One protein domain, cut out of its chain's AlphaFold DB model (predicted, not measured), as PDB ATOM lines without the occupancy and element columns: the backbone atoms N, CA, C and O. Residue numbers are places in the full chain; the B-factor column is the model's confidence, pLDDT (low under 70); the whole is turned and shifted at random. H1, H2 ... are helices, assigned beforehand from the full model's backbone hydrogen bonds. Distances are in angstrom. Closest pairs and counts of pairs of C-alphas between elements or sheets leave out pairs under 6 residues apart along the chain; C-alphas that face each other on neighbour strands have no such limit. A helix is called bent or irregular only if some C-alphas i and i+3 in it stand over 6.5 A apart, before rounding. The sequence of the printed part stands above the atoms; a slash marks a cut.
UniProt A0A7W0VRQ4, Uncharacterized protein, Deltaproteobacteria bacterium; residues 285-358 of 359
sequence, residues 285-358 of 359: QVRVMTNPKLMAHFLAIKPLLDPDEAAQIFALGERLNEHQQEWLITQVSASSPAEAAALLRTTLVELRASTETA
ATOM      1  N   GLN A 285      51.249   5.714 -11.440       83.31
ATOM      2  CA  GLN A 285      52.280   5.029 -10.663       83.31
ATOM      3  C   GLN A 285      53.423   5.965 -10.241       83.31
ATOM      4  O   GLN A 285      53.782   6.000  -9.065       83.31
ATOM      5  N   VAL A 286      53.978   6.753 -11.168       87.44
ATOM      6  CA  VAL A 286      55.063   7.700 -10.864       87.44
ATOM      7  C   VAL A 286      54.577   8.782  -9.900       87.44
ATOM      8  O   VAL A 286      55.280   9.103  -8.940       87.44
ATOM      9  N   ARG A 287      53.356   9.295 -10.091       86.25
ATOM     10  CA  ARG A 287      52.761  10.313  -9.206       86.25
ATOM     11  C   ARG A 287      52.555   9.788  -7.782       86.25
ATOM     12  O   ARG A 287      52.919  10.469  -6.823       86.25
ATOM     13  N   VAL A 288      52.050   8.560  -7.638       88.31
ATOM     14  CA  VAL A 288      51.873   7.895  -6.335       88.31
ATOM     15  C   VAL A 288      53.222   7.634  -5.663       88.31
ATOM     16  O   VAL A 288      53.369   7.916  -4.477       88.31
ATOM     17  N   MET A 289      54.227   7.164  -6.407       89.94
ATOM     18  CA  MET A 289      55.566   6.903  -5.862       89.94
ATOM     19  C   MET A 289      56.322   8.181  -5.468       89.94
ATOM     20  O   MET A 289      57.138   8.150  -4.549       89.94
ATOM     21  N   THR A 290      56.055   9.308  -6.134       92.56
ATOM     22  CA  THR A 290      56.728  10.590  -5.855       92.56
ATOM     23  C   THR A 290      56.196  11.259  -4.583       92.56
ATOM     24  O   THR A 290      56.921  12.009  -3.928       92.56
ATOM     25  N   ASN A 291      54.950  10.976  -4.188       92.88
ATOM     26  CA  ASN A 291      54.339  11.550  -2.994       92.88
ATOM     27  C   ASN A 291      54.274  10.514  -1.851       92.88
ATOM     28  O   ASN A 291      53.401   9.642  -1.857       92.88
ATOM     29  N   PRO A 292      55.132  10.621  -0.817       91.44
ATOM     30  CA  PRO A 292      55.208   9.619   0.247       91.44
ATOM     31  C   PRO A 292      53.918   9.514   1.071       91.44
ATOM     32  O   PRO A 292      53.619   8.441   1.591       91.44
ATOM     33  N   LYS A 293      53.124  10.593   1.166       93.19
ATOM     34  CA  LYS A 293      51.829  10.569   1.863       93.19
ATOM     35  C   LYS A 293      50.795   9.765   1.079       93.19
ATOM     36  O   LYS A 293      50.097   8.951   1.674       93.19
ATOM     37  N   LEU A 294      50.734   9.955  -0.243       93.31
ATOM     38  CA  LEU A 294      49.867   9.149  -1.109       93.31
ATOM     39  C   LEU A 294      50.274   7.682  -1.064       93.31
ATOM     40  O   LEU A 294      49.419   6.825  -0.887       93.31
ATOM     41  N   MET A 295      51.572   7.391  -1.158       94.31
ATOM     42  CA  MET A 295      52.070   6.021  -1.080       94.31
ATOM     43  C   MET A 295      51.688   5.346   0.247       94.31
ATOM     44  O   MET A 295      51.184   4.226   0.231       94.31
ATOM     45  N   ALA A 296      51.862   6.028   1.384       94.38
ATOM     46  CA  ALA A 296      51.442   5.514   2.690       94.38
ATOM     47  C   ALA A 296      49.926   5.257   2.755       94.38
ATOM     48  O   ALA A 296      49.495   4.243   3.303       94.38
ATOM     49  N   HIS A 297      49.123   6.134   2.148       95.31
ATOM     50  CA  HIS A 297      47.667   5.987   2.086       95.31
ATOM     51  C   HIS A 297      47.251   4.785   1.220       95.31
ATOM     52  O   HIS A 297      46.508   3.920   1.676       95.31
ATOM     53  N   PHE A 298      47.840   4.622   0.031       94.00
ATOM     54  CA  PHE A 298      47.620   3.441  -0.815       94.00
ATOM     55  C   PHE A 298      48.045   2.131  -0.133       94.00
ATOM     56  O   PHE A 298      47.377   1.112  -0.301       94.00
ATOM     57  N   LEU A 299      49.115   2.144   0.668       94.88
ATOM     58  CA  LEU A 299      49.523   0.982   1.462       94.88
ATOM     59  C   LEU A 299      48.514   0.643   2.565       94.88
ATOM     60  O   LEU A 299      48.292  -0.539   2.820       94.88
ATOM     61  N   ALA A 300      47.880   1.647   3.175       96.81
ATOM     62  CA  ALA A 300      46.815   1.445   4.158       96.81
ATOM     63  C   ALA A 300      45.505   0.946   3.519       96.81
ATOM     64  O   ALA A 300      44.773   0.182   4.143       96.81
ATOM     65  N   ILE A 301      45.228   1.339   2.271       97.12
ATOM     66  CA  ILE A 301      44.058   0.889   1.499       97.12
ATOM     67  C   ILE A 301      44.240  -0.546   0.988       97.12
ATOM     68  O   ILE A 301      43.290  -1.323   0.989       97.12
ATOM     69  N   LYS A 302      45.455  -0.927   0.574       95.88
ATOM     70  CA  LYS A 302      45.760  -2.239  -0.018       95.88
ATOM     71  C   LYS A 302      45.190  -3.454   0.743       95.88
ATOM     72  O   LYS A 302      44.602  -4.294   0.074       95.88
ATOM     73  N   PRO A 303      45.325  -3.598   2.079       97.38
ATOM     74  CA  PRO A 303      44.764  -4.744   2.806       97.38
ATOM     75  C   PRO A 303      43.233  -4.728   2.915       97.38
ATOM     76  O   PRO A 303      42.650  -5.730   3.318       97.38
ATOM     77  N   LEU A 304      42.583  -3.603   2.602       97.81
ATOM     78  CA  LEU A 304      41.125  -3.472   2.609       97.81
ATOM     79  C   LEU A 304      40.496  -3.855   1.269       97.81
ATOM     80  O   LEU A 304      39.272  -3.959   1.214       97.81
ATOM     81  N   LEU A 305      41.300  -4.025   0.217       97.12
ATOM     82  CA  LEU A 305      40.878  -4.403  -1.130       97.12
ATOM     83  C   LEU A 305      41.204  -5.870  -1.399       97.12
ATOM     84  O   LEU A 305      42.255  -6.366  -0.984       97.12
ATOM     85  N   ASP A 306      40.343  -6.541  -2.158       97.25
ATOM     86  CA  ASP A 306      40.674  -7.872  -2.656       97.25
ATOM     87  C   ASP A 306      41.816  -7.780  -3.688       97.25
ATOM     88  O   ASP A 306      41.934  -6.776  -4.404       97.25
ATOM     89  N   PRO A 307      42.670  -8.813  -3.822       95.19
ATOM     90  CA  PRO A 307      43.777  -8.800  -4.782       95.19
ATOM     91  C   PRO A 307      43.334  -8.499  -6.222       95.19
ATOM     92  O   PRO A 307      44.022  -7.774  -6.944       95.19
ATOM     93  N   ASP A 308      42.158  -8.999  -6.609       96.12
ATOM     94  CA  ASP A 308      41.569  -8.771  -7.929       96.12
ATOM     95  C   ASP A 308      41.051  -7.335  -8.092       96.12
ATOM     96  O   ASP A 308      41.198  -6.743  -9.163       96.12
ATOM     97  N   GLU A 309      40.492  -6.737  -7.032       95.81
ATOM     98  CA  GLU A 309      40.085  -5.326  -7.024       95.81
ATOM     99  C   GLU A 309      41.310  -4.420  -7.182       95.81
ATOM    100  O   GLU A 309      41.307  -3.505  -8.007       95.81
ATOM    101  N   ALA A 310      42.392  -4.712  -6.452       94.12
ATOM    102  CA  ALA A 310      43.638  -3.958  -6.537       94.12
ATOM    103  C   ALA A 310      44.225  -3.995  -7.958       94.12
ATOM    104  O   ALA A 310      44.592  -2.948  -8.496       94.12
ATOM    105  N   ALA A 311      44.270  -5.171  -8.593       92.12
ATOM    106  CA  ALA A 311      44.741  -5.311  -9.972       92.12
ATOM    107  C   ALA A 311      43.892  -4.493 -10.963       92.12
ATOM    108  O   ALA A 311      44.434  -3.828 -11.848       92.12
ATOM    109  N   GLN A 312      42.569  -4.487 -10.786       94.81
ATOM    110  CA  GLN A 312      41.665  -3.710 -11.635       94.81
ATOM    111  C   GLN A 312      41.813  -2.203 -11.434       94.81
ATOM    112  O   GLN A 312      41.755  -1.465 -12.413       94.81
ATOM    113  N   ILE A 313      42.065  -1.738 -10.207       93.19
ATOM    114  CA  ILE A 313      42.325  -0.317  -9.922       93.19
ATOM    115  C   ILE A 313      43.621   0.146 -10.597       93.19
ATOM    116  O   ILE A 313      43.657   1.239 -11.164       93.19
ATOM    117  N   PHE A 314      44.669  -0.685 -10.607       90.31
ATOM    118  CA  PHE A 314      45.894  -0.366 -11.347       90.31
ATOM    119  C   PHE A 314      45.648  -0.282 -12.856       90.31
ATOM    120  O   PHE A 314      46.047   0.699 -13.479       90.31
ATOM    121  N   ALA A 315      44.928  -1.251 -13.431       90.19
ATOM    122  CA  ALA A 315      44.576  -1.233 -14.853       90.19
ATOM    123  C   ALA A 315      43.668  -0.045 -15.225       90.19
ATOM    124  O   ALA A 315      43.772   0.517 -16.314       90.19
ATOM    125  N   LEU A 316      42.783   0.364 -14.315       90.50
ATOM    126  CA  LEU A 316      41.931   1.543 -14.450       90.50
ATOM    127  C   LEU A 316      42.768   2.823 -14.474       90.50
ATOM    128  O   LEU A 316      42.524   3.687 -15.314       90.50
ATOM    129  N   GLY A 317      43.799   2.914 -13.629       88.94
ATOM    130  CA  GLY A 317      44.745   4.028 -13.633       88.94
ATOM    131  C   GLY A 317      45.409   4.257 -14.994       88.94
ATOM    132  O   GLY A 317      45.635   5.402 -15.361       88.94
ATOM    133  N   GLU A 318      45.655   3.201 -15.775       89.19
ATOM    134  CA  GLU A 318      46.219   3.312 -17.130       89.19
ATOM    135  C   GLU A 318      45.197   3.759 -18.188       89.19
ATOM    136  O   GLU A 318      45.579   4.297 -19.226       89.19
ATOM    137  N   ARG A 319      43.900   3.544 -17.939       88.88
ATOM    138  CA  ARG A 319      42.811   3.878 -18.873       88.88
ATOM    139  C   ARG A 319      42.235   5.274 -18.655       88.88
ATOM    140  O   ARG A 319      41.675   5.846 -19.589       88.88
ATOM    141  N   LEU A 320      42.329   5.803 -17.436       90.50
ATOM    142  CA  LEU A 320      41.843   7.140 -17.109       90.50
ATOM    143  C   LEU A 320      42.705   8.220 -17.764       90.50
ATOM    144  O   LEU A 320      43.931   8.113 -17.811       90.50
ATOM    145  N   ASN A 321      42.061   9.299 -18.206       92.62
ATOM    146  CA  ASN A 321      42.776  10.495 -18.638       92.62
ATOM    147  C   ASN A 321      43.418  11.224 -17.440       92.62
ATOM    148  O   ASN A 321      43.093  10.961 -16.282       92.62
ATOM    149  N   GLU A 322      44.329  12.157 -17.712       90.12
ATOM    150  CA  GLU A 322      45.093  12.862 -16.675       90.12
ATOM    151  C   GLU A 322      44.202  13.587 -15.652       90.12
ATOM    152  O   GLU A 322      44.401  13.442 -14.448       90.12
ATOM    153  N   HIS A 323      43.154  14.276 -16.110       92.12
ATOM    154  CA  HIS A 323      42.208  14.974 -15.235       92.12
ATOM    155  C   HIS A 323      41.439  14.008 -14.313       92.12
ATOM    156  O   HIS A 323      41.195  14.302 -13.144       92.12
ATOM    157  N   GLN A 324      41.059  12.832 -14.817       92.31
ATOM    158  CA  GLN A 324      40.404  11.788 -14.027       92.31
ATOM    159  C   GLN A 324      41.366  11.150 -13.021       92.31
ATOM    160  O   GLN A 324      40.965  10.881 -11.890       92.31
ATOM    161  N   GLN A 325      42.627  10.931 -13.408       92.81
ATOM    162  CA  GLN A 325      43.664  10.440 -12.498       92.81
ATOM    163  C   GLN A 325      43.898  11.429 -11.352       92.81
ATOM    164  O   GLN A 325      43.952  11.018 -10.195       92.81
ATOM    165  N   GLU A 326      43.992  12.727 -11.650       93.25
ATOM    166  CA  GLU A 326      44.138  13.772 -10.632       93.25
ATOM    167  C   GLU A 326      42.934  13.837  -9.703       93.25
ATOM    168  O   GLU A 326      43.110  13.803  -8.487       93.25
ATOM    169  N   TRP A 327      41.719  13.837 -10.258       94.88
ATOM    170  CA  TRP A 327      40.499  13.807  -9.458       94.88
ATOM    171  C   TRP A 327      40.470  12.598  -8.515       94.88
ATOM    172  O   TRP A 327      40.225  12.763  -7.318       94.88
ATOM    173  N   LEU A 328      40.793  11.400  -9.018       94.50
ATOM    174  CA  LEU A 328      40.811  10.177  -8.216       94.50
ATOM    175  C   LEU A 328      41.857  10.263  -7.100       94.50
ATOM    176  O   LEU A 328      41.557   9.944  -5.951       94.50
ATOM    177  N   ILE A 329      43.065  10.738  -7.416       94.56
ATOM    178  CA  ILE A 329      44.133  10.939  -6.431       94.56
ATOM    179  C   ILE A 329      43.680  11.924  -5.349       94.56
ATOM    180  O   ILE A 329      43.847  11.634  -4.163       94.56
ATOM    181  N   THR A 330      43.076  13.055  -5.723       95.69
ATOM    182  CA  THR A 330      42.575  14.048  -4.766       95.69
ATOM    183  C   THR A 330      41.511  13.444  -3.849       95.69
ATOM    184  O   THR A 330      41.644  13.563  -2.632       95.69
ATOM    185  N   GLN A 331      40.519  12.734  -4.396       96.31
ATOM    186  CA  GLN A 331      39.441  12.119  -3.609       96.31
ATOM    187  C   GLN A 331      39.946  11.019  -2.665       96.31
ATOM    188  O   GLN A 331      39.607  11.010  -1.479       96.31
ATOM    189  N   VAL A 332      40.808  10.125  -3.163       96.00
ATOM    190  CA  VAL A 332      41.413   9.047  -2.364       96.00
ATOM    191  C   VAL A 332      42.272   9.625  -1.241       96.00
ATOM    192  O   VAL A 332      42.204   9.155  -0.110       96.00
ATOM    193  N   SER A 333      43.037  10.683  -1.525       95.75
ATOM    194  CA  SER A 333      43.916  11.317  -0.539       95.75
ATOM    195  C   SER A 333      43.182  12.088   0.559       95.75
ATOM    196  O   SER A 333      43.716  12.219   1.658       95.75
ATOM    197  N   ALA A 334      41.980  12.593   0.265       96.69
ATOM    198  CA  ALA A 334      41.161  13.361   1.202       96.69
ATOM    199  C   ALA A 334      40.300  12.476   2.120       96.69
ATOM    200  O   ALA A 334      39.880  12.930   3.182       96.69
ATOM    201  N   SER A 335      40.044  11.230   1.718       97.50
ATOM    202  CA  SER A 335      39.176  10.290   2.435       97.50
ATOM    203  C   SER A 335      39.969   9.429   3.423       97.50
ATOM    204  O   SER A 335      41.181   9.256   3.279       97.50
ATOM    205  N   SER A 336      39.309   8.842   4.423       97.94
ATOM    206  CA  SER A 336      39.946   7.811   5.259       97.94
ATOM    207  C   SER A 336      40.226   6.527   4.448       97.94
ATOM    208  O   SER A 336      39.578   6.305   3.426       97.94
ATOM    209  N   PRO A 337      41.156   5.634   4.859       97.94
ATOM    210  CA  PRO A 337      41.466   4.415   4.095       97.94
ATOM    211  C   PRO A 337      40.255   3.511   3.812       97.94
ATOM    212  O   PRO A 337      40.157   2.933   2.731       97.94
ATOM    213  N   ALA A 338      39.307   3.421   4.750       97.88
ATOM    214  CA  ALA A 338      38.083   2.637   4.575       97.88
ATOM    215  C   ALA A 338      37.114   3.278   3.565       97.88
ATOM    216  O   ALA A 338      36.567   2.583   2.709       97.88
ATOM    217  N   GLU A 339      36.939   4.600   3.623       97.94
ATOM    218  CA  GLU A 339      36.116   5.348   2.664       97.94
ATOM    219  C   GLU A 339      36.742   5.349   1.269       97.94
ATOM    220  O   GLU A 339      36.043   5.150   0.279       97.94
ATOM    221  N   ALA A 340      38.065   5.497   1.183       97.56
ATOM    222  CA  ALA A 340      38.803   5.427  -0.070       97.56
ATOM    223  C   ALA A 340      38.665   4.047  -0.733       97.56
ATOM    224  O   ALA A 340      38.443   3.969  -1.941       97.56
ATOM    225  N   ALA A 341      38.728   2.957   0.042       97.81
ATOM    226  CA  ALA A 341      38.472   1.612  -0.474       97.81
ATOM    227  C   ALA A 341      37.032   1.465  -1.004       97.81
ATOM    228  O   ALA A 341      36.825   0.911  -2.085       97.81
ATOM    229  N   ALA A 342      36.035   1.994  -0.287       97.88
ATOM    230  CA  ALA A 342      34.638   1.977  -0.727       97.88
ATOM    231  C   ALA A 342      34.407   2.815  -2.000       97.88
ATOM    232  O   ALA A 342      33.686   2.384  -2.905       97.88
ATOM    233  N   LEU A 343      35.059   3.975  -2.106       97.50
ATOM    234  CA  LEU A 343      35.039   4.818  -3.301       97.50
ATOM    235  C   LEU A 343      35.629   4.068  -4.499       97.50
ATOM    236  O   LEU A 343      34.981   3.985  -5.540       97.50
ATOM    237  N   LEU A 344      36.803   3.449  -4.338       96.81
ATOM    238  CA  LEU A 344      37.457   2.684  -5.404       96.81
ATOM    239  C   LEU A 344      36.588   1.515  -5.892       96.81
ATOM    240  O   LEU A 344      36.428   1.326  -7.098       96.81
ATOM    241  N   ARG A 345      35.935   0.788  -4.980       97.69
ATOM    242  CA  ARG A 345      34.966  -0.261  -5.340       97.69
ATOM    243  C   ARG A 345      33.783   0.276  -6.133       97.69
ATOM    244  O   ARG A 345      33.401  -0.320  -7.136       97.69
ATOM    245  N   THR A 346      33.236   1.413  -5.715       97.56
ATOM    246  CA  THR A 346      32.104   2.050  -6.402       97.56
ATOM    247  C   THR A 346      32.502   2.451  -7.824       97.56
ATOM    248  O   THR A 346      31.809   2.097  -8.775       97.56
ATOM    249  N   THR A 347      33.686   3.054  -7.996       95.56
ATOM    250  CA  THR A 347      34.206   3.410  -9.328       95.56
ATOM    251  C   THR A 347      34.445   2.190 -10.223       95.56
ATOM    252  O   THR A 347      34.181   2.252 -11.423       95.56
ATOM    253  N   LEU A 348      34.884   1.055  -9.662       95.81
ATOM    254  CA  LEU A 348      35.018  -0.194 -10.419       95.81
ATOM    255  C   LEU A 348      33.660  -0.722 -10.903       95.81
ATOM    256  O   LEU A 348      33.560  -1.177 -12.042       95.81
ATOM    257  N   VAL A 349      32.621  -0.664 -10.064       96.56
ATOM    258  CA  VAL A 349      31.266  -1.114 -10.427       96.56
ATOM    259  C   VAL A 349      30.677  -0.239 -11.535       96.56
ATOM    260  O   VAL A 349      30.162  -0.770 -12.519       96.56
ATOM    261  N   GLU A 350      30.808   1.084 -11.427       94.56
ATOM    262  CA  GLU A 350      30.323   2.030 -12.444       94.56
ATOM    263  C   GLU A 350      31.008   1.831 -13.800       94.56
ATOM    264  O   GLU A 350      30.361   1.882 -14.852       94.56
ATOM    265  N   LEU A 351      32.314   1.549 -13.795       89.50
ATOM    266  CA  LEU A 351      33.055   1.292 -15.026       89.50
ATOM    267  C   LEU A 351      32.677  -0.036 -15.672       89.50
ATOM    268  O   LEU A 351      32.553  -0.081 -16.893       89.50
ATOM    269  N   ARG A 352      32.437  -1.092 -14.882       92.31
ATOM    270  CA  ARG A 352      31.935  -2.367 -15.420       92.31
ATOM    271  C   ARG A 352      30.553  -2.198 -16.061       92.31
ATOM    272  O   ARG A 352      30.346  -2.658 -17.181       92.31
ATOM    273  N   ALA A 353      29.652  -1.456 -15.415       93.44
ATOM    274  CA  ALA A 353      28.335  -1.148 -15.980       93.44
ATOM    275  C   ALA A 353      28.429  -0.312 -17.274       93.44
ATOM    276  O   ALA A 353      27.676  -0.522 -18.227       93.44
ATOM    277  N   SER A 354      29.392   0.612 -17.339       89.75
ATOM    278  CA  SER A 354      29.645   1.416 -18.542       89.75
ATOM    279  C   SER A 354      30.216   0.587 -19.697       89.75
ATOM    280  O   SER A 354      29.942   0.887 -20.854       89.75
ATOM    281  N   THR A 355      30.997  -0.462 -19.412       88.56
ATOM    282  CA  THR A 355      31.509  -1.364 -20.457       88.56
ATOM    283  C   THR A 355      30.445  -2.317 -20.993       88.56
ATOM    284  O   THR A 355      30.422  -2.551 -22.194       88.56
ATOM    285  N   GLU A 356      29.531  -2.807 -20.148       91.56
ATOM    286  CA  GLU A 356      28.448  -3.715 -20.572       91.56
ATOM    287  C   GLU A 356      27.385  -3.029 -21.441       91.56
ATOM    288  O   GLU A 356      26.693  -3.689 -22.203       91.56
ATOM    289  N   THR A 357      27.240  -1.706 -21.339       91.06
ATOM    290  CA  THR A 357      26.269  -0.935 -22.138       91.06
ATOM    291  C   THR A 357      26.810  -0.482 -23.495       91.06
ATOM    292  O   THR A 357      26.046   0.029 -24.313       91.06
ATOM    293  N   ALA A 358      28.117  -0.632 -23.726       82.81
ATOM    294  CA  ALA A 358      28.776  -0.261 -24.975       82.81
ATOM    295  C   ALA A 358      28.908  -1.432 -25.971       82.81
ATOM    296  O   ALA A 358      29.236  -1.186 -27.135       82.81
TER     297      ALA A 358
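What this domain is: This is residues 285 to 358 of the 359 residues of an uncharacterized protein of Deltaproteobacteria bacterium (UniProt A0A7W0VRQ4). One long helix, H5, packs with its residues 337 to 348 on three shorter helices, H2, H3 and H4, while residues 352 to 358, of which 352 to 356 belong to H5, stick out free. H1 makes a corner with H2, away from H5. The printed part has 74 residues with five named helices, H1 to H5 in order, and no named strand: all helix. It is compact, with a radius of gyration of the C-alphas of 12.0 A, and spans 38 by 25 by 19 A.

How they stand to each other: H5, residues 337 to 356, is the hub, touching three helices. H4, residues 322 to 334, forms a helical hairpin with it, opposite ways at a shallow tilt of 32 degrees, only just short of steep; the closest C-alphas, Val 332 and Ala 340, are 5.0 A apart. H3, residues 307 to 319, touches residues 344 to 348 of H5 at a steep tilt of 66 degrees, closest at C-alphas 313 and 344, 7.3 A. H2, residues 292 to 304, touches residues 337 to 341 of H5 and is only just about perpendicular, at 73 degrees; C-alphas 301 and 337 are closest, 5.1 A. H1, residues 285 to 290, and H2 touch only at the corner, and only just, with 3 pairs of C-alphas within 8 A, the closest those of Val 288 and Met 295, 5.6 A. Every O i to N i+4 pair is within hydrogen-bond range in H1, H3, H4 and H5, and 7 of 9 in H2.

Where its parts are: H5 is 29.1 A long, H2 19.4 A, H3 19.0 A, H4 18.3 A and H1 8.6 A. H2 is only just irregular: C-alphas 300 and 303 are 6.7 A apart. H1 begins at C-alpha 285 (52.280, 5.029, -10.663), and H5 ends at C-alpha 356 (28.448, -3.715, -20.572).

The domain as a whole: The two C-alphas farthest apart, Pro 292 and Thr 357, are 38.1 A apart. The printed part has no cut, its four links are tight, and no printed residue is under 70 in pLDDT.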